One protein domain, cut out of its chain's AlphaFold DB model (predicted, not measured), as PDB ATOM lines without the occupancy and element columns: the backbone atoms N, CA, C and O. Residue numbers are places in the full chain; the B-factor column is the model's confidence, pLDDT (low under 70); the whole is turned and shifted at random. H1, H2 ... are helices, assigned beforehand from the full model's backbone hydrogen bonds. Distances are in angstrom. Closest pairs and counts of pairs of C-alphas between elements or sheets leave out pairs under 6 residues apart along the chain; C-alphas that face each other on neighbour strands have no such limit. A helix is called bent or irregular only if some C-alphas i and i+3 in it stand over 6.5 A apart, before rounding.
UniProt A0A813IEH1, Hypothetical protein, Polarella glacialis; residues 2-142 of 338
ATOM      1  N   ARG A   2      98.287 177.674 109.307       75.31
ATOM      2  CA  ARG A   2      97.955 176.626 110.307       75.31
ATOM      3  C   ARG A   2      96.508 176.677 110.815       75.31
ATOM      4  O   ARG A   2      95.844 175.655 110.820       75.31
ATOM      5  N   SER A   3      95.991 177.861 111.150       79.69
ATOM      6  CA  SER A   3      94.600 178.008 111.610       79.69
ATOM      7  C   SER A   3      93.565 177.669 110.530       79.69
ATOM      8  O   SER A   3      92.536 177.084 110.839       79.69
ATOM      9  N   LEU A   4      93.855 177.981 109.261       83.25
ATOM     10  CA  LEU A   4      92.994 177.620 108.127       83.25
ATOM     11  C   LEU A   4      93.045 176.113 107.844       83.25
ATOM     12  O   LEU A   4      92.009 175.508 107.601       83.25
ATOM     13  N   LEU A   5      94.234 175.503 107.928       82.62
ATOM     14  CA  LEU A   5      94.400 174.055 107.795       82.62
ATOM     15  C   LEU A   5      93.702 173.302 108.926       82.62
ATOM     16  O   LEU A   5      93.112 172.269 108.665       82.62
ATOM     17  N   GLY A   6      93.727 173.824 110.155       78.31
ATOM     18  CA  GLY A   6      92.975 173.248 111.271       78.31
ATOM     19  C   GLY A   6      91.462 173.324 111.057       78.31
ATOM     20  O   GLY A   6      90.770 172.340 111.296       78.31
ATOM     21  N   PHE A   7      90.960 174.457 110.554       83.88
ATOM     22  CA  PHE A   7      89.532 174.643 110.278       83.88
ATOM     23  C   PHE A   7      89.024 173.709 109.167       83.88
ATOM     24  O   PHE A   7      87.976 173.093 109.324       83.88
ATOM     25  N   HIS A   8      89.805 173.542 108.094       84.19
ATOM     26  CA  HIS A   8      89.446 172.713 106.936       84.19
ATOM     27  C   HIS A   8      90.039 171.299 106.948       84.19
ATOM     28  O   HIS A   8      89.949 170.582 105.949       84.19
ATOM     29  N   ALA A   9      90.663 170.873 108.052       79.38
ATOM     30  CA  ALA A   9      91.367 169.591 108.115       79.38
ATOM     31  C   ALA A   9      90.441 168.441 107.703       79.38
ATOM     32  O   ALA A   9      90.808 167.606 106.886       79.38
ATOM     33  N   ARG A  10      89.208 168.432 108.216       80.50
ATOM     34  CA  ARG A  10      88.241 167.365 107.943       80.50
ATOM     35  C   ARG A  10      87.890 167.246 106.458       80.50
ATOM     36  O   ARG A  10      87.887 166.136 105.936       80.50
ATOM     37  N   GLU A  11      87.599 168.358 105.784       84.75
ATOM     38  CA  GLU A  11      87.253 168.340 104.354       84.75
ATOM     39  C   GLU A  11      88.460 167.940 103.506       84.75
ATOM     40  O   GLU A  11      88.338 167.108 102.609       84.75
ATOM     41  N   LEU A  12      89.639 168.465 103.850       83.31
ATOM     42  CA  LEU A  12      90.893 168.132 103.186       83.31
ATOM     43  C   LEU A  12      91.192 166.627 103.271       83.31
ATOM     44  O   LEU A  12      91.435 165.991 102.247       83.31
ATOM     45  N   TRP A  13      91.119 166.032 104.465       81.00
ATOM     46  CA  TRP A  13      91.343 164.593 104.653       81.00
ATOM     47  C   TRP A  13      90.255 163.739 103.995       81.00
ATOM     48  O   TRP A  13      90.560 162.700 103.409       81.00
ATOM     49  N   GLY A  14      89.010 164.222 103.994       80.94
ATOM     50  CA  GLY A  14      87.907 163.613 103.253       80.94
ATOM     51  C   GLY A  14      88.141 163.563 101.740       80.94
ATOM     52  O   GLY A  14      87.716 162.606 101.097       80.94
ATOM     53  N   CYS A  15      88.844 164.543 101.165       81.88
ATOM     54  CA  CYS A  15      89.269 164.507  99.762       81.88
ATOM     55  C   CYS A  15      90.482 163.591  99.551       81.88
ATOM     56  O   CYS A  15      90.505 162.804  98.605       81.88
ATOM     57  N   LEU A  16      91.476 163.661 100.445       80.19
ATOM     58  CA  LEU A  16      92.716 162.887 100.336       80.19
ATOM     59  C   LEU A  16      92.478 161.373 100.410       80.19
ATOM     60  O   LEU A  16      93.225 160.621  99.790       80.19
ATOM     61  N   ARG A  17      91.416 160.907 101.082       78.94
ATOM     62  CA  ARG A  17      91.110 159.468 101.187       78.94
ATOM     63  C   ARG A  17      90.823 158.764  99.858       78.94
ATOM     64  O   ARG A  17      90.925 157.546  99.789       78.94
ATOM     65  N   PHE A  18      90.456 159.499  98.813       77.06
ATOM     66  CA  PHE A  18      90.150 158.914  97.505       77.06
ATOM     67  C   PHE A  18      91.346 158.916  96.547       77.06
ATOM     68  O   PHE A  18      91.327 158.209  95.547       77.06
ATOM     69  N   ALA A  19      92.400 159.676  96.856       75.62
ATOM     70  CA  ALA A  19      93.556 159.835  95.980       75.62
ATOM     71  C   ALA A  19      94.402 158.556  95.768       75.62
ATOM     72  O   ALA A  19      94.872 158.361  94.648       75.62
ATOM     73  N   PRO A  20      94.603 157.663  96.764       68.88
ATOM     74  CA  PRO A  20      95.515 156.528  96.603       68.88
ATOM     75  C   PRO A  20      95.076 155.496  95.564       68.88
ATOM     76  O   PRO A  20      95.933 154.857  94.960       68.88
ATOM     77  N   ALA A  21      93.766 155.347  95.338       63.06
ATOM     78  CA  ALA A  21      93.200 154.289  94.499       63.06
ATOM     79  C   ALA A  21      93.619 154.380  93.021       63.06
ATOM     80  O   ALA A  21      93.623 153.371  92.322       63.06
ATOM     81  N   GLU A  22      93.998 155.570  92.551       69.00
ATOM     82  CA  GLU A  22      94.371 155.805  91.149       69.00
ATOM     83  C   GLU A  22      95.880 156.010  90.957       69.00
ATOM     84  O   GLU A  22      96.381 156.010  89.831       69.00
ATOM     85  N   THR A  23      96.628 156.184  92.048       67.88
ATOM     86  CA  THR A  23      98.047 156.543  91.988       67.88
ATOM     87  C   THR A  23      98.949 155.322  92.093       67.88
ATOM     88  O   THR A  23      98.868 154.544  93.040       67.88
ATOM     89  N   GLY A  24      99.879 155.175  91.147       79.94
ATOM     90  CA  GLY A  24     100.881 154.111  91.209       79.94
ATOM     91  C   GLY A  24     101.815 154.246  92.429       79.94
ATOM     92  O   GLY A  24     101.962 155.331  92.999       79.94
ATOM     93  N   PRO A  25     102.565 153.191  92.794       75.88
ATOM     94  CA  PRO A  25     103.376 153.140  94.021       75.88
ATOM     95  C   PRO A  25     104.447 154.241  94.121       75.88
ATOM     96  O   PRO A  25     104.801 154.685  95.212       75.88
ATOM     97  N   ARG A  26     104.949 154.743  92.982       78.56
ATOM     98  CA  ARG A  26     105.885 155.883  92.951       78.56
ATOM     99  C   ARG A  26     105.228 157.198  93.375       78.56
ATOM    100  O   ARG A  26     105.874 158.013  94.030       78.56
ATOM    101  N   GLN A  27     103.974 157.403  92.988       86.94
ATOM    102  CA  GLN A  27     103.202 158.601  93.313       86.94
ATOM    103  C   GLN A  27     102.688 158.533  94.753       86.94
ATOM    104  O   GLN A  27     102.758 159.538  95.458       86.94
ATOM    105  N   LEU A  28     102.310 157.335  95.218       86.25
ATOM    106  CA  LEU A  28     101.881 157.098  96.597       86.25
ATOM    107  C   LEU A  28     102.918 157.587  97.618       86.25
ATOM    108  O   LEU A  28     102.567 158.238  98.595       86.25
ATOM    109  N   ARG A  29     104.215 157.368  97.369       87.62
ATOM    110  CA  ARG A  29     105.285 157.894  98.235       87.62
ATOM    111  C   ARG A  29     105.255 159.421  98.360       87.62
ATOM    112  O   ARG A  29     105.439 159.948  99.456       87.62
ATOM    113  N   GLY A  30     105.128 160.132  97.236       90.00
ATOM    114  CA  GLY A  30     105.069 161.598  97.226       90.00
ATOM    115  C   GLY A  30     103.827 162.098  97.957       90.00
ATOM    116  O   GLY A  30     103.922 162.943  98.839       90.00
ATOM    117  N   PHE A  31     102.694 161.459  97.675       90.38
ATOM    118  CA  PHE A  31     101.423 161.724  98.329       90.38
ATOM    119  C   PHE A  31     101.487 161.540  99.855       90.38
ATOM    120  O   PHE A  31     101.121 162.449 100.599       90.38
ATOM    121  N   LEU A  32     102.013 160.410 100.342       90.19
ATOM    122  CA  LEU A  32     102.156 160.139 101.779       90.19
ATOM    123  C   LEU A  32     103.098 161.135 102.461       90.19
ATOM    124  O   LEU A  32     102.857 161.528 103.601       90.19
ATOM    125  N   ARG A  33     104.149 161.581 101.761       93.12
ATOM    126  CA  ARG A  33     105.023 162.653 102.254       93.12
ATOM    127  C   ARG A  33     104.249 163.940 102.455       93.12
ATOM    128  O   ARG A  33     104.358 164.518 103.523       93.12
ATOM    129  N   ASP A  34     103.480 164.380 101.469       92.25
ATOM    130  CA  ASP A  34     102.709 165.620 101.591       92.25
ATOM    131  C   ASP A  34     101.622 165.515 102.665       92.25
ATOM    132  O   ASP A  34     101.441 166.447 103.451       92.25
ATOM    133  N   CYS A  35     100.988 164.347 102.788       90.81
ATOM    134  CA  CYS A  35     100.083 164.050 103.894       90.81
ATOM    135  C   CYS A  35     100.789 164.170 105.253       90.81
ATOM    136  O   CYS A  35     100.224 164.743 106.183       90.81
ATOM    137  N   ALA A  36     102.026 163.680 105.389       93.44
ATOM    138  CA  ALA A  36     102.766 163.770 106.647       93.44
ATOM    139  C   ALA A  36     103.012 165.229 107.078       93.44
ATOM    140  O   ALA A  36     102.879 165.538 108.265       93.44
ATOM    141  N   ASP A  37     103.314 166.146 106.153       93.12
ATOM    142  CA  ASP A  37     103.476 167.576 106.467       93.12
ATOM    143  C   ASP A  37     102.162 168.248 106.851       93.12
ATOM    144  O   ASP A  37     102.126 169.070 107.774       93.12
ATOM    145  N   ILE A  38     101.077 167.888 106.163       90.50
ATOM    146  CA  ILE A  38      99.733 168.360 106.497       90.50
ATOM    147  C   ILE A  38      99.376 167.905 107.917       90.50
ATOM    148  O   ILE A  38      98.980 168.737 108.732       90.50
ATOM    149  N   ALA A  39      99.587 166.626 108.241       90.62
ATOM    150  CA  ALA A  39      99.328 166.071 109.570       90.62
ATOM    151  C   ALA A  39     100.188 166.738 110.656       90.62
ATOM    152  O   ALA A  39      99.718 166.984 111.766       90.62
ATOM    153  N   PHE A  40     101.432 167.113 110.338       92.56
ATOM    154  CA  PHE A  40     102.270 167.875 111.263       92.56
ATOM    155  C   PHE A  40     101.672 169.258 111.564       92.56
ATOM    156  O   PHE A  40     101.612 169.674 112.727       92.56
ATOM    157  N   ALA A  41     101.240 169.970 110.516       91.00
ATOM    158  CA  ALA A  41     100.719 171.332 110.603       91.00
ATOM    159  C   ALA A  41      99.301 171.417 111.191       91.00
ATOM    160  O   ALA A  41      98.971 172.438 111.802       91.00
ATOM    161  N   ALA A  42      98.495 170.371 111.011       86.62
ATOM    162  CA  ALA A  42      97.116 170.251 111.470       86.62
ATOM    163  C   ALA A  42      96.915 168.891 112.172       86.62
ATOM    164  O   ALA A  42      96.357 167.970 111.575       86.62
ATOM    165  N   PRO A  43      97.396 168.744 113.424       76.88
ATOM    166  CA  PRO A  43      97.231 167.505 114.175       76.88
ATOM    167  C   PRO A  43      95.759 167.189 114.424       76.88
ATOM    168  O   PRO A  43      94.954 168.083 114.694       76.88
ATOM    169  N   PHE A  44      95.428 165.901 114.410       76.50
ATOM    170  CA  PHE A  44      94.102 165.425 114.771       76.50
ATOM    171  C   PHE A  44      93.916 165.542 116.277       76.50
ATOM    172  O   PHE A  44      94.437 164.747 117.053       76.50
ATOM    173  N   ALA A  45      93.157 166.539 116.712       61.50
ATOM    174  CA  ALA A  45      92.618 166.527 118.059       61.50
ATOM    175  C   ALA A  45      91.533 165.436 118.124       61.50
ATOM    176  O   ALA A  45      90.441 165.656 117.609       61.50
ATOM    177  N   ALA A  46      91.875 164.257 118.668       63.03
ATOM    178  CA  ALA A  46      90.976 163.175 119.115       63.03
ATOM    179  C   ALA A  46      89.642 163.049 118.340       63.03
ATOM    180  O   ALA A  46      88.558 163.116 118.916       63.03
ATOM    181  N   SER A  47      89.721 162.916 117.015       70.06
ATOM    182  CA  SER A  47      88.562 162.911 116.118       70.06
ATOM    183  C   SER A  47      88.398 161.532 115.471       70.06
ATOM    184  O   SER A  47      89.419 160.901 115.186       70.06
ATOM    185  N   PRO A  48      87.168 161.084 115.138       75.69
ATOM    186  CA  PRO A  48      86.925 159.878 114.325       75.69
ATOM    187  C   PRO A  48      87.699 159.855 112.992       75.69
ATOM    188  O   PRO A  48      87.918 158.798 112.413       75.69
ATOM    189  N   ALA A  49      88.197 161.007 112.530       74.94
ATOM    190  CA  ALA A  49      89.093 161.101 111.380       74.94
ATOM    191  C   ALA A  49      90.407 160.300 111.529       74.94
ATOM    192  O   ALA A  49      90.987 159.910 110.520       74.94
ATOM    193  N   LEU A  50      90.883 160.041 112.756       77.69
ATOM    194  CA  LEU A  50      92.091 159.234 112.997       77.69
ATOM    195  C   LEU A  50      91.915 157.783 112.546       77.69
ATOM    196  O   LEU A  50      92.824 157.215 111.941       77.69
ATOM    197  N   GLU A  51      90.742 157.205 112.803       82.19
ATOM    198  CA  GLU A  51      90.419 155.835 112.406       82.19
ATOM    199  C   GLU A  51      90.286 155.730 110.882       82.19
ATOM    200  O   GLU A  51      90.867 154.834 110.271       82.19
ATOM    201  N   GLU A  52      89.633 156.711 110.245       82.38
ATOM    202  CA  GLU A  52      89.530 156.778 108.781       82.38
ATOM    203  C   GLU A  52      90.910 156.858 108.106       82.38
ATOM    204  O   GLU A  52      91.134 156.238 107.065       82.38
ATOM    205  N   ILE A  53      91.859 157.584 108.703       80.81
ATOM    206  CA  ILE A  53      93.228 157.703 108.182       80.81
ATOM    207  C   ILE A  53      94.031 156.434 108.420       80.81
ATOM    208  O   ILE A  53      94.762 156.009 107.525       80.81
ATOM    209  N   GLY A  54      93.878 155.811 109.589       83.94
ATOM    210  CA  GLY A  54      94.439 154.489 109.848       83.94
ATOM    211  C   GLY A  54      93.971 153.489 108.791       83.94
ATOM    212  O   GLY A  54      94.800 152.839 108.156       83.94
ATOM    213  N   GLN A  55      92.666 153.445 108.521       85.75
ATOM    214  CA  GLN A  55      92.080 152.557 107.518       85.75
ATOM    215  C   GLN A  55      92.581 152.860 106.100       85.75
ATOM    216  O   GLN A  55      92.904 151.934 105.358       85.75
ATOM    217  N   LEU A  56      92.690 154.142 105.732       82.94
ATOM    218  CA  LEU A  56      93.246 154.576 104.446       82.94
ATOM    219  C   LEU A  56      94.703 154.134 104.268       82.94
ATOM    220  O   LEU A  56      95.091 153.668 103.194       82.94
ATOM    221  N   LEU A  57      95.520 154.297 105.311       85.06
ATOM    222  CA  LEU A  57      96.918 153.875 105.301       85.06
ATOM    223  C   LEU A  57      97.026 152.361 105.155       85.06
ATOM    224  O   LEU A  57      97.829 151.887 104.353       85.06
ATOM    225  N   CYS A  58      96.190 151.621 105.885       87.06
ATOM    226  CA  CYS A  58      96.159 150.167 105.825       87.06
ATOM    227  C   CYS A  58      95.761 149.673 104.436       87.06
ATOM    228  O   CYS A  58      96.484 148.865 103.868       87.06
ATOM    229  N   SER A  59      94.673 150.187 103.854       86.31
ATOM    230  CA  SER A  59      94.225 149.762 102.522       86.31
ATOM    231  C   SER A  59      95.235 150.120 101.431       86.31
ATOM    232  O   SER A  59      95.507 149.308 100.550       86.31
ATOM    233  N   SER A  60      95.851 151.304 101.512       84.19
ATOM    234  CA  SER A  60      96.860 151.736 100.538       84.19
ATOM    235  C   SER A  60      98.128 150.885 100.614       84.19
ATOM    236  O   SER A  60      98.695 150.531  99.582       84.19
ATOM    237  N   LEU A  61      98.590 150.553 101.824       85.81
ATOM    238  CA  LEU A  61      99.764 149.703 102.012       85.81
ATOM    239  C   LEU A  61      99.478 148.240 101.698       85.81
ATOM    240  O   LEU A  61     100.338 147.592 101.112       85.81
ATOM    241  N   ASP A  62      98.295 147.736 102.039       87.56
ATOM    242  CA  ASP A  62      97.893 146.368 101.728       87.56
ATOM    243  C   ASP A  62      97.873 146.136 100.216       87.56
ATOM    244  O   ASP A  62      98.468 145.179  99.742       87.56
ATOM    245  N   VAL A  63      97.337 147.070  99.420       83.88
ATOM    246  CA  VAL A  63      97.406 146.981  97.948       83.88
ATOM    247  C   VAL A  63      98.855 146.922  97.446       83.88
ATOM    248  O   VAL A  63      99.165 146.158  96.532       83.88
ATOM    249  N   VAL A  64      99.769 147.692  98.047       83.88
ATOM    250  CA  VAL A  64     101.191 147.697  97.657       83.88
ATOM    251  C   VAL A  64     101.907 146.411  98.085       83.88
ATOM    252  O   VAL A  64     102.760 145.916  97.346       83.88
ATOM    253  N   LEU A  65     101.586 145.879  99.265       84.12
ATOM    254  CA  LEU A  65     102.202 144.678  99.830       84.12
ATOM    255  C   LEU A  65     101.657 143.400  99.180       84.12
ATOM    256  O   LEU A  65     102.439 142.539  98.782       84.12
ATOM    257  N   SER A  66     100.339 143.314  99.004       83.12
ATOM    258  CA  SER A  66      99.626 142.192  98.384       83.12
ATOM    259  C   SER A  66      99.777 142.172  96.857       83.12
ATOM    260  O   SER A  66      99.838 141.103  96.253       83.12
ATOM    261  N   GLY A  67      99.953 143.336  96.217       72.38
ATOM    262  CA  GLY A  67     100.249 143.460  94.782       72.38
ATOM    263  C   GLY A  67     101.629 142.933  94.350       72.38
ATOM    264  O   GLY A  67     101.944 142.954  93.159       72.38
ATOM    265  N   ARG A  68     102.452 142.427  95.285       62.28
ATOM    266  CA  ARG A  68     103.757 141.794  95.005       62.28
ATOM    267  C   ARG A  68     103.673 140.574  94.076       62.28
ATOM    268  O   ARG A  68     104.710 140.181  93.549       62.28
ATOM    269  N   ALA A  69     102.492 139.988  93.870       57.84
ATOM    270  CA  ALA A  69     102.341 138.768  93.078       57.84
ATOM    271  C   ALA A  69     102.648 138.949  91.575       57.84
ATOM    272  O   ALA A  69     103.210 138.035  90.978       57.84
ATOM    273  N   ASP A  70     102.363 140.119  90.984       62.81
ATOM    274  CA  ASP A  70     102.383 140.271  89.514       62.81
ATOM    275  C   ASP A  70     103.492 141.189  88.964       62.81
ATOM    276  O   ASP A  70     103.882 141.068  87.802       62.81
ATOM    277  N   ALA A  71     104.060 142.089  89.776       72.81
ATOM    278  CA  ALA A  71     105.206 142.910  89.381       72.81
ATOM    279  C   ALA A  71     106.080 143.229  90.598       72.81
ATOM    280  O   ALA A  71     105.672 143.969  91.493       72.81
ATOM    281  N   ALA A  72     107.300 142.689  90.632       79.62
ATOM    282  CA  ALA A  72     108.248 142.916  91.719       79.62
ATOM    283  C   ALA A  72     108.598 144.411  91.836       79.62
ATOM    284  O   ALA A  72     109.425 144.944  91.090       79.62
ATOM    285  N   LEU A  73     107.954 145.113  92.772       84.94
ATOM    286  CA  LEU A  73     108.335 146.474  93.117       84.94
ATOM    287  C   LEU A  73     109.728 146.463  93.761       84.94
ATOM    288  O   LEU A  73     109.979 145.636  94.638       84.94
ATOM    289  N   PRO A  74     110.625 147.394  93.381       90.75
ATOM    290  CA  PRO A  74     111.917 147.534  94.033       90.75
ATOM    291  C   PRO A  74     111.753 147.726  95.541       90.75
ATOM    292  O   PRO A  74     110.999 148.601  95.979       90.75
ATOM    293  N   GLU A  75     112.516 146.966  96.321       92.31
ATOM    294  CA  GLU A  75     112.539 147.000  97.788       92.31
ATOM    295  C   GLU A  75     112.676 148.431  98.340       92.31
ATOM    296  O   GLU A  75     111.959 148.843  99.249       92.31
ATOM    297  N   SER A  76     113.508 149.256  97.693       93.88
ATOM    298  CA  SER A  76     113.713 150.663  98.052       93.88
ATOM    299  C   SER A  76     112.444 151.521  97.969       93.88
ATOM    300  O   SER A  76     112.305 152.499  98.703       93.88
ATOM    301  N   ILE A  77     111.531 151.210  97.039       91.56
ATOM    302  CA  ILE A  77     110.267 151.950  96.906       91.56
ATOM    303  C   ILE A  77     109.343 151.562  98.053       91.56
ATOM    304  O   ILE A  77     108.779 152.451  98.686       91.56
ATOM    305  N   LEU A  78     109.238 150.266  98.352       92.25
ATOM    306  CA  LEU A  78     108.411 149.769  99.445       92.25
ATOM    307  C   LEU A  78     108.879 150.321 100.797       92.25
ATOM    308  O   LEU A  78     108.076 150.898 101.527       92.25
ATOM    309  N   ALA A  79     110.182 150.254 101.076       95.12
ATOM    310  CA  ALA A  79     110.783 150.820 102.280       95.12
ATOM    311  C   ALA A  79     110.497 152.325 102.433       95.12
ATOM    312  O   ALA A  79     110.127 152.801 103.507       95.12
ATOM    313  N   ALA A  80     110.622 153.095 101.347       94.81
ATOM    314  CA  ALA A  80     110.344 154.528 101.370       94.81
ATOM    315  C   ALA A  80     108.850 154.848 101.561       94.81
ATOM    316  O   ALA A  80     108.525 155.859 102.188       94.81
ATOM    317  N   THR A  81     107.953 154.018 101.021       93.50
ATOM    318  CA  THR A  81     106.500 154.128 101.223       93.50
ATOM    319  C   THR A  81     106.127 153.792 102.665       93.50
ATOM    320  O   THR A  81     105.391 154.554 103.289       93.50
ATOM    321  N   LEU A  82     106.700 152.725 103.229       94.56
ATOM    322  CA  LEU A  82     106.498 152.326 104.623       94.56
ATOM    323  C   LEU A  82     106.964 153.421 105.593       94.56
ATOM    324  O   LEU A  82     106.223 153.813 106.493       94.56
ATOM    325  N   ALA A  83     108.150 153.992 105.350       96.31
ATOM    326  CA  ALA A  83     108.657 155.133 106.108       96.31
ATOM    327  C   ALA A  83     107.721 156.348 106.020       96.31
ATOM    328  O   ALA A  83     107.457 157.001 107.025       96.31
ATOM    329  N   ALA A  84     107.178 156.646 104.834       95.62
ATOM    330  CA  ALA A  84     106.240 157.754 104.669       95.62
ATOM    331  C   ALA A  84     104.912 157.526 105.411       95.62
ATOM    332  O   ALA A  84     104.380 158.465 106.000       95.62
ATOM    333  N   ALA A  85     104.409 156.290 105.433       93.94
ATOM    334  CA  ALA A  85     103.214 155.936 106.192       93.94
ATOM    335  C   ALA A  85     103.437 156.052 107.709       93.94
ATOM    336  O   ALA A  85     102.614 156.653 108.396       93.94
ATOM    337  N   CYS A  86     104.575 155.571 108.224       95.69
ATOM    338  CA  CYS A  86     104.936 155.713 109.640       95.69
ATOM    339  C   CYS A  86     105.129 157.188 110.034       95.69
ATOM    340  O   CYS A  86     104.674 157.616 111.091       95.69
ATOM    341  N   ALA A  87     105.752 157.990 109.164       96.00
ATOM    342  CA  ALA A  87     105.898 159.435 109.348       96.00
ATOM    343  C   ALA A  87     104.540 160.149 109.438       96.00
ATOM    344  O   ALA A  87     104.334 160.993 110.314       96.00
ATOM    345  N   LEU A  88     103.603 159.796 108.552       94.31
ATOM    346  CA  LEU A  88     102.232 160.299 108.593       94.31
ATOM    347  C   LEU A  88     101.521 159.874 109.883       94.31
ATOM    348  O   LEU A  88     100.956 160.731 110.558       94.31
ATOM    349  N   ALA A  89     101.594 158.594 110.256       93.56
ATOM    350  CA  ALA A  89     100.981 158.074 111.475       93.56
ATOM    351  C   ALA A  89     101.511 158.783 112.733       93.56
ATOM    352  O   ALA A  89     100.726 159.300 113.529       93.56
ATOM    353  N   ALA A  90     102.834 158.928 112.857       94.62
ATOM    354  CA  ALA A  90     103.462 159.663 113.951       94.62
ATOM    355  C   ALA A  90     103.012 161.136 113.994       94.62
ATOM    356  O   ALA A  90     102.672 161.662 115.055       94.62
ATOM    357  N   ASN A  91     102.952 161.816 112.844       94.25
ATOM    358  CA  ASN A  91     102.496 163.207 112.782       94.25
ATOM    359  C   ASN A  91     101.005 163.371 113.092       94.25
ATOM    360  O   ASN A  91     100.622 164.397 113.664       94.25
ATOM    361  N   ALA A  92     100.200 162.362 112.760       91.19
ATOM    362  CA  ALA A  92      98.791 162.285 113.113       91.19
ATOM    363  C   ALA A  92      98.567 161.988 114.606       91.19
ATOM    364  O   ALA A  92      97.479 162.256 115.106       91.19
ATOM    365  N   GLY A  93      99.584 161.498 115.324       91.38
ATOM    366  CA  GLY A  93      99.463 161.065 116.718       91.38
ATOM    367  C   GLY A  93      98.904 159.647 116.865       91.38
ATOM    368  O   GLY A  93      98.355 159.322 117.912       91.38
ATOM    369  N   LEU A  94      99.019 158.819 115.821       91.38
ATOM    370  CA  LEU A  94      98.672 157.404 115.877       91.38
ATOM    371  C   LEU A  94      99.793 156.628 116.569       91.38
ATOM    372  O   LEU A  94     100.943 156.648 116.124       91.38
ATOM    373  N   ASP A  95      99.426 155.933 117.640       91.81
ATOM    374  CA  ASP A  95     100.296 154.995 118.338       91.81
ATOM    375  C   ASP A  95     100.203 153.605 117.679       91.81
ATOM    376  O   ASP A  95      99.085 153.158 117.390       91.81
ATOM    377  N   PRO A  96     101.327 152.900 117.450       93.81
ATOM    378  CA  PRO A  96     101.305 151.565 116.856       93.81
ATOM    379  C   PRO A  96     100.469 150.558 117.664       93.81
ATOM    380  O   PRO A  96      99.887 149.654 117.070       93.81
ATOM    381  N   GLY A  97     100.343 150.724 118.986       90.31
ATOM    382  CA  GLY A  97      99.490 149.890 119.836       90.31
ATOM    383  C   GLY A  97      97.990 150.157 119.671       90.31
ATOM    384  O   GLY A  97      97.182 149.257 119.895       90.31
ATOM    385  N   ALA A  98      97.602 151.363 119.244       85.06
ATOM    386  CA  ALA A  98      96.206 151.716 118.974       85.06
ATOM    387  C   ALA A  98      95.785 151.396 117.528       85.06
ATOM    388  O   ALA A  98      94.622 151.085 117.270       85.06
ATOM    389  N   SER A  99      96.719 151.459 116.572       77.38
ATOM    390  CA  SER A  99      96.464 151.196 115.152       77.38
ATOM    391  C   SER A  99      96.858 149.769 114.756       77.38
ATOM    392  O   SER A  99      97.907 149.553 114.141       77.38
ATOM    393  N   SER A 100      95.999 148.797 115.074       75.88
ATOM    394  CA  SER A 100      96.261 147.367 114.832       75.88
ATOM    395  C   SER A 100      96.587 147.035 113.368       75.88
ATOM    396  O   SER A 100      97.460 146.209 113.108       75.88
ATOM    397  N   GLY A 101      95.950 147.710 112.406       90.69
ATOM    398  CA  GLY A 101      96.178 147.458 110.980       90.69
ATOM    399  C   GLY A 101      97.573 147.874 110.499       90.69
ATOM    400  O   GLY A 101      98.311 147.058 109.952       90.69
ATOM    401  N   LEU A 102      97.970 149.132 110.729       92.25
ATOM    402  CA  LEU A 102      99.236 149.658 110.206       92.25
ATOM    403  C   LEU A 102     100.433 149.014 110.909       92.25
ATOM    404  O   LEU A 102     101.404 148.660 110.247       92.25
ATOM    405  N   ALA A 103     100.346 148.823 112.228       94.19
ATOM    406  CA  ALA A 103     101.381 148.126 112.981       94.19
ATOM    407  C   ALA A 103     101.548 146.678 112.496       94.19
ATOM    408  O   ALA A 103     102.674 146.238 112.279       94.19
ATOM    409  N   GLY A 104     100.440 145.975 112.229       93.00
ATOM    410  CA  GLY A 104     100.468 144.633 111.648       93.00
ATOM    411  C   GLY A 104     101.142 144.590 110.274       93.00
ATOM    412  O   GLY A 104     101.963 143.712 110.027       93.00
ATOM    413  N   LEU A 105     100.868 145.564 109.401       93.31
ATOM    414  CA  LEU A 105     101.501 145.651 108.076       93.31
ATOM    415  C   LEU A 105     102.994 145.991 108.154       93.31
ATOM    416  O   LEU A 105     103.789 145.438 107.397       93.31
ATOM    417  N   VAL A 106     103.387 146.881 109.072       94.06
ATOM    418  CA  VAL A 106     104.801 147.189 109.336       94.06
ATOM    419  C   VAL A 106     105.526 145.949 109.848       94.06
ATOM    420  O   VAL A 106     106.605 145.648 109.348       94.06
ATOM    421  N   ALA A 107     104.928 145.207 110.782       93.31
ATOM    422  CA  ALA A 107     105.494 143.968 111.310       93.31
ATOM    423  C   ALA A 107     105.574 142.862 110.240       93.31
ATOM    424  O   ALA A 107     106.574 142.156 110.162       93.31
ATOM    425  N   ALA A 108     104.569 142.744 109.368       92.31
ATOM    426  CA  ALA A 108     104.540 141.750 108.294       92.31
ATOM    427  C   ALA A 108     105.468 142.077 107.108       92.31
ATOM    428  O   ALA A 108     105.730 141.208 106.275       92.31
ATOM    429  N   ALA A 109     105.951 143.320 106.994       92.50
ATOM    430  CA  ALA A 109     106.884 143.702 105.942       92.50
ATOM    431  C   ALA A 109     108.223 142.965 106.095       92.50
ATOM    432  O   ALA A 109     108.692 142.730 107.200       92.50
ATOM    433  N   GLU A 110     108.864 142.644 104.974       92.19
ATOM    434  CA  GLU A 110     110.164 141.965 104.942       92.19
ATOM    435  C   GLU A 110     111.251 142.739 105.710       92.19
ATOM    436  O   GLU A 110     111.286 143.972 105.692       92.19
ATOM    437  N   GLU A 111     112.176 142.017 106.348       91.19
ATOM    438  CA  GLU A 111     113.204 142.602 107.216       91.19
ATOM    439  C   GLU A 111     114.045 143.682 106.518       91.19
ATOM    440  O   GLU A 111     114.242 144.771 107.067       91.19
ATOM    441  N   GLY A 112     114.483 143.424 105.281       92.88
ATOM    442  CA  GLY A 112     115.243 144.393 104.487       92.88
ATOM    443  C   GLY A 112     114.462 145.690 104.239       92.88
ATOM    444  O   GLY A 112     114.980 146.791 104.464       92.88
ATOM    445  N   CYS A 113     113.165 145.572 103.927       94.00
ATOM    446  CA  CYS A 113     112.265 146.713 103.758       94.00
ATOM    447  C   CYS A 113     112.116 147.521 105.046       94.00
ATOM    448  O   CYS A 113     112.173 148.752 105.004       94.00
ATOM    449  N   ARG A 114     111.937 146.849 106.187       94.50
ATOM    450  CA  ARG A 114     111.805 147.499 107.499       94.50
ATOM    451  C   ARG A 114     113.077 148.245 107.885       94.50
ATOM    452  O   ARG A 114     113.010 149.423 108.225       94.50
ATOM    453  N   LYS A 115     114.246 147.618 107.734       93.94
ATOM    454  CA  LYS A 115     115.545 148.249 108.019       93.94
ATOM    455  C   LYS A 115     115.790 149.474 107.137       93.94
ATOM    456  O   LYS A 115     116.201 150.529 107.624       93.94
ATOM    457  N   ALA A 116     115.491 149.367 105.843       95.69
ATOM    458  CA  ALA A 116     115.571 150.501 104.930       95.69
ATOM    459  C   ALA A 116     114.549 151.601 105.287       95.69
ATOM    460  O   ALA A 116     114.872 152.789 105.209       95.69
ATOM    461  N   ALA A 117     113.343 151.233 105.737       96.00
ATOM    462  CA  ALA A 117     112.336 152.180 106.209       96.00
ATOM    463  C   ALA A 117     112.794 152.924 107.476       96.00
ATOM    464  O   ALA A 117     112.657 154.148 107.530       96.00
ATOM    465  N   ALA A 118     113.412 152.232 108.442       96.25
ATOM    466  CA  ALA A 118     114.029 152.853 109.618       96.25
ATOM    467  C   ALA A 118     115.082 153.893 109.208       96.25
ATOM    468  O   ALA A 118     115.021 155.046 109.634       96.25
ATOM    469  N   GLY A 119     115.992 153.532 108.293       96.00
ATOM    470  CA  GLY A 119     116.996 154.462 107.765       96.00
ATOM    471  C   GLY A 119     116.378 155.675 107.056       96.00
ATOM    472  O   GLY A 119     116.853 156.807 107.193       96.00
ATOM    473  N   HIS A 120     115.272 155.480 106.333       97.00
ATOM    474  CA  HIS A 120     114.514 156.578 105.729       97.00
ATOM    475  C   HIS A 120     113.830 157.487 106.759       97.00
ATOM    476  O   HIS A 120     113.802 158.700 106.545       97.00
ATOM    477  N   LEU A 121     113.304 156.934 107.855       96.75
ATOM    478  CA  LEU A 121     112.730 157.707 108.961       96.75
ATOM    479  C   LEU A 121     113.805 158.506 109.711       96.75
ATOM    480  O   LEU A 121     113.605 159.685 109.991       96.75
ATOM    481  N   GLN A 122     114.968 157.905 109.966       95.62
ATOM    482  CA  GLN A 122     116.104 158.567 110.621       95.62
ATOM    483  C   GLN A 122     116.698 159.700 109.765       95.62
ATOM    484  O   GLN A 122     117.140 160.716 110.296       95.62
ATOM    485  N   SER A 123     116.684 159.559 108.435       96.25
ATOM    486  CA  SER A 123     117.162 160.580 107.486       96.25
ATOM    487  C   SER A 123     116.056 161.510 106.962       96.25
ATOM    488  O   SER A 123     116.249 162.232 105.972       96.25
ATOM    489  N   TRP A 124     114.880 161.499 107.596       96.69
ATOM    490  CA  TRP A 124     113.724 162.262 107.145       96.69
ATOM    491  C   TRP A 124     113.938 163.768 107.327       96.69
ATOM    492  O   TRP A 124     114.194 164.256 108.422       96.69
ATOM    493  N   ARG A 125     113.830 164.535 106.235       96.50
ATOM    494  CA  ARG A 125     114.147 165.979 106.227       96.50
ATOM    495  C   ARG A 125     112.957 166.899 106.511       96.50
ATOM    496  O   ARG A 125     113.152 168.108 106.604       96.50
ATOM    497  N   ARG A 126     111.733 166.367 106.567       95.50
ATOM    498  CA  ARG A 126     110.510 167.161 106.787       95.50
ATOM    499  C   ARG A 126     110.114 167.146 108.273       95.50
ATOM    500  O   ARG A 126     110.603 166.293 109.010       95.50
ATOM    501  N   PRO A 127     109.257 168.071 108.735       96.50
ATOM    502  CA  PRO A 127     108.851 168.122 110.135       96.50
ATOM    503  C   PRO A 127     108.208 166.811 110.615       96.50
ATOM    504  O   PRO A 127     107.312 166.268 109.965       96.50
ATOM    505  N   LEU A 128     108.665 166.324 111.769       96.44
ATOM    506  CA  LEU A 128     108.198 165.095 112.404       96.44
ATOM    507  C   LEU A 128     107.967 165.298 113.901       96.44
ATOM    508  O   LEU A 128     108.729 165.991 114.579       96.44
ATOM    509  N   ARG A 129     106.928 164.658 114.439       94.94
ATOM    510  CA  ARG A 129     106.690 164.566 115.884       94.94
ATOM    511  C   ARG A 129     107.543 163.443 116.471       94.94
ATOM    512  O   ARG A 129     107.111 162.298 116.523       94.94
ATOM    513  N   HIS A 130     108.750 163.777 116.927       94.38
ATOM    514  CA  HIS A 130     109.708 162.787 117.439       94.38
ATOM    515  C   HIS A 130     109.144 161.906 118.561       94.38
ATOM    516  O   HIS A 130     109.376 160.705 118.547       94.38
ATOM    517  N   THR A 131     108.356 162.465 119.481       94.38
ATOM    518  CA  THR A 131     107.751 161.699 120.585       94.38
ATOM    519  C   THR A 131     106.823 160.587 120.095       94.38
ATOM    520  O   THR A 131     106.843 159.498 120.649       94.38
ATOM    521  N   ALA A 132     106.056 160.840 119.032       93.50
ATOM    522  CA  ALA A 132     105.166 159.855 118.423       93.50
ATOM    523  C   ALA A 132     105.895 158.919 117.448       93.50
ATOM    524  O   ALA A 132     105.376 157.863 117.120       93.50
ATOM    525  N   LEU A 133     107.093 159.285 116.978       95.75
ATOM    526  CA  LEU A 133     107.898 158.461 116.074       95.75
ATOM    527  C   LEU A 133     108.631 157.327 116.806       95.75
ATOM    528  O   LEU A 133     108.845 156.273 116.213       95.75
ATOM    529  N   VAL A 134     109.019 157.535 118.070       95.94
ATOM    530  CA  VAL A 134     109.791 156.550 118.852       95.94
ATOM    531  C   VAL A 134     109.114 155.170 118.891       95.94
ATOM    532  O   VAL A 134     109.795 154.201 118.561       95.94
ATOM    533  N   PRO A 135     107.804 155.038 119.192       95.94
ATOM    534  CA  PRO A 135     107.137 153.735 119.174       95.94
ATOM    535  C   PRO A 135     107.146 153.055 117.796       95.94
ATOM    536  O   PRO A 135     107.289 151.838 117.712       95.94
ATOM    537  N   TRP A 136     107.044 153.823 116.705       95.69
ATOM    538  CA  TRP A 136     107.118 153.280 115.343       95.69
ATOM    539  C   TRP A 136     108.518 152.773 114.995       95.69
ATOM    540  O   TRP A 136     108.643 151.712 114.392       95.69
ATOM    541  N   LEU A 137     109.573 153.497 115.388       96.44
ATOM    542  CA  LEU A 137     110.950 153.021 115.224       96.44
ATOM    543  C   LEU A 137     111.200 151.758 116.050       96.44
ATOM    544  O   LEU A 137     111.748 150.799 115.518       96.44
ATOM    545  N   ALA A 138     110.721 151.724 117.297       95.38
ATOM    546  CA  ALA A 138     110.823 150.546 118.151       95.38
ATOM    547  C   ALA A 138     110.137 149.322 117.524       95.38
ATOM    548  O   ALA A 138     110.727 148.247 117.510       95.38
ATOM    549  N   LEU A 139     108.944 149.487 116.938       95.38
ATOM    550  CA  LEU A 139     108.251 148.410 116.223       95.38
ATOM    551  C   LEU A 139     109.055 147.910 115.010       95.38
ATOM    552  O   LEU A 139     109.145 146.709 114.778       95.38
ATOM    553  N   ILE A 140     109.650 148.823 114.238       93.88
ATOM    554  CA  ILE A 140     110.465 148.475 113.063       93.88
ATOM    555  C   ILE A 140     111.762 147.748 113.477       93.88
ATOM    556  O   ILE A 140     112.234 146.876 112.744       93.88
ATOM    557  N   GLU A 141     112.328 148.089 114.636       94.25
ATOM    558  CA  GLU A 141     113.576 147.525 115.175       94.25
ATOM    559  C   GLU A 141     113.368 146.269 116.049       94.25
ATOM    560  O   GLU A 141     114.333 145.554 116.327       94.25
ATOM    561  N   GLN A 142     112.130 145.954 116.450       91.62
ATOM    562  CA  GLN A 142     111.805 144.850 117.364       91.62
ATOM    563  C   GLN A 142     112.295 143.483 116.857       91.62
ATOM    564  O   GLN A 142     112.874 142.708 117.622       91.62
TER     565      GLN A 142
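AT A GLANCE: This is residues 2 to 142 of the 338 residues of the protein "Hypothetical protein" of Polarella glacialis (UniProt A0A813IEH1). The longest helix, H5, makes a core with H4 and H6, three long helices side by side whose centres form a triangle. Short helices H2 and H3 follow along H4 and H5, with H1 at an end of H4; H7, H8 and H9 cover the other side of the core, and residues 66 to 72 stick out. The printed part has 141 residues with nine named helices, H1 to H9 along the chain, no named strand, and is all helix. It is compact, with a radius of gyration of the C-alphas of 14.0 A, spanning 41 by 32 by 27 A.

IN THESE COORDINATES: H5, residues 49 to 69, runs 31.8 A and is only just irregular, C-alphas 66 and 69 being 6.9 A apart. H6, residues 75 to 92, runs 25.6 A; H4, residues 25 to 41, 24.8 A. H1, residues 2 to 7, begins at C-alpha 2 (97.955, 176.626, 110.307), followed by H2, residues 9 to 16, and H3, residues 19 to 22. H7 is residues 100 to 108, H8 111 to 122, and H9 130 to 142, ending at C-alpha 142 (111.805, 144.850, 117.364).

HOW THE PARTS SIT: H5 and H6 form a helical hairpin, the closest C-alphas, Leu 57 and Ala 85, 6.7 A apart. H6, the hub, touches H4 (closest C-alphas Ala 36 and Leu 88, 4.0 A), H8 (Ala 79 and Ala 117, 4.4 A, a steep tilt of 50 degrees) and, with residues 86 to 91 alone, H9 (Ala 90 and Ala 132, 4.8 A). H5 touches H7 with residues 54 to 62 alone, closest at the C-alphas of Cys 58 and Leu 102, 5.4 A. H1 only just touches H4, and H2 H5, each with 3 pairs of C-alphas within 8 A; H3 is close to H5 but not clearly touching, at 6.3 A between the C-alphas of Pro 20 and Ser 60. Every O i to N i+4 pair is within hydrogen-bond range in H1, H2, H6, H7 and H8, against 12 of 13 in H4, 15 of 17 in H5 and 7 of 9 in H9; H3 is too short for one.

THE WHOLE: The C-alphas farthest apart, Ser 3 and Asp 70, are 44.4 A apart. The printed part has no cut and no long link. Mean pLDDT of the printed part is 87.0; residues 20 to 23, 45 to 46 and 68 to 70 are under 70.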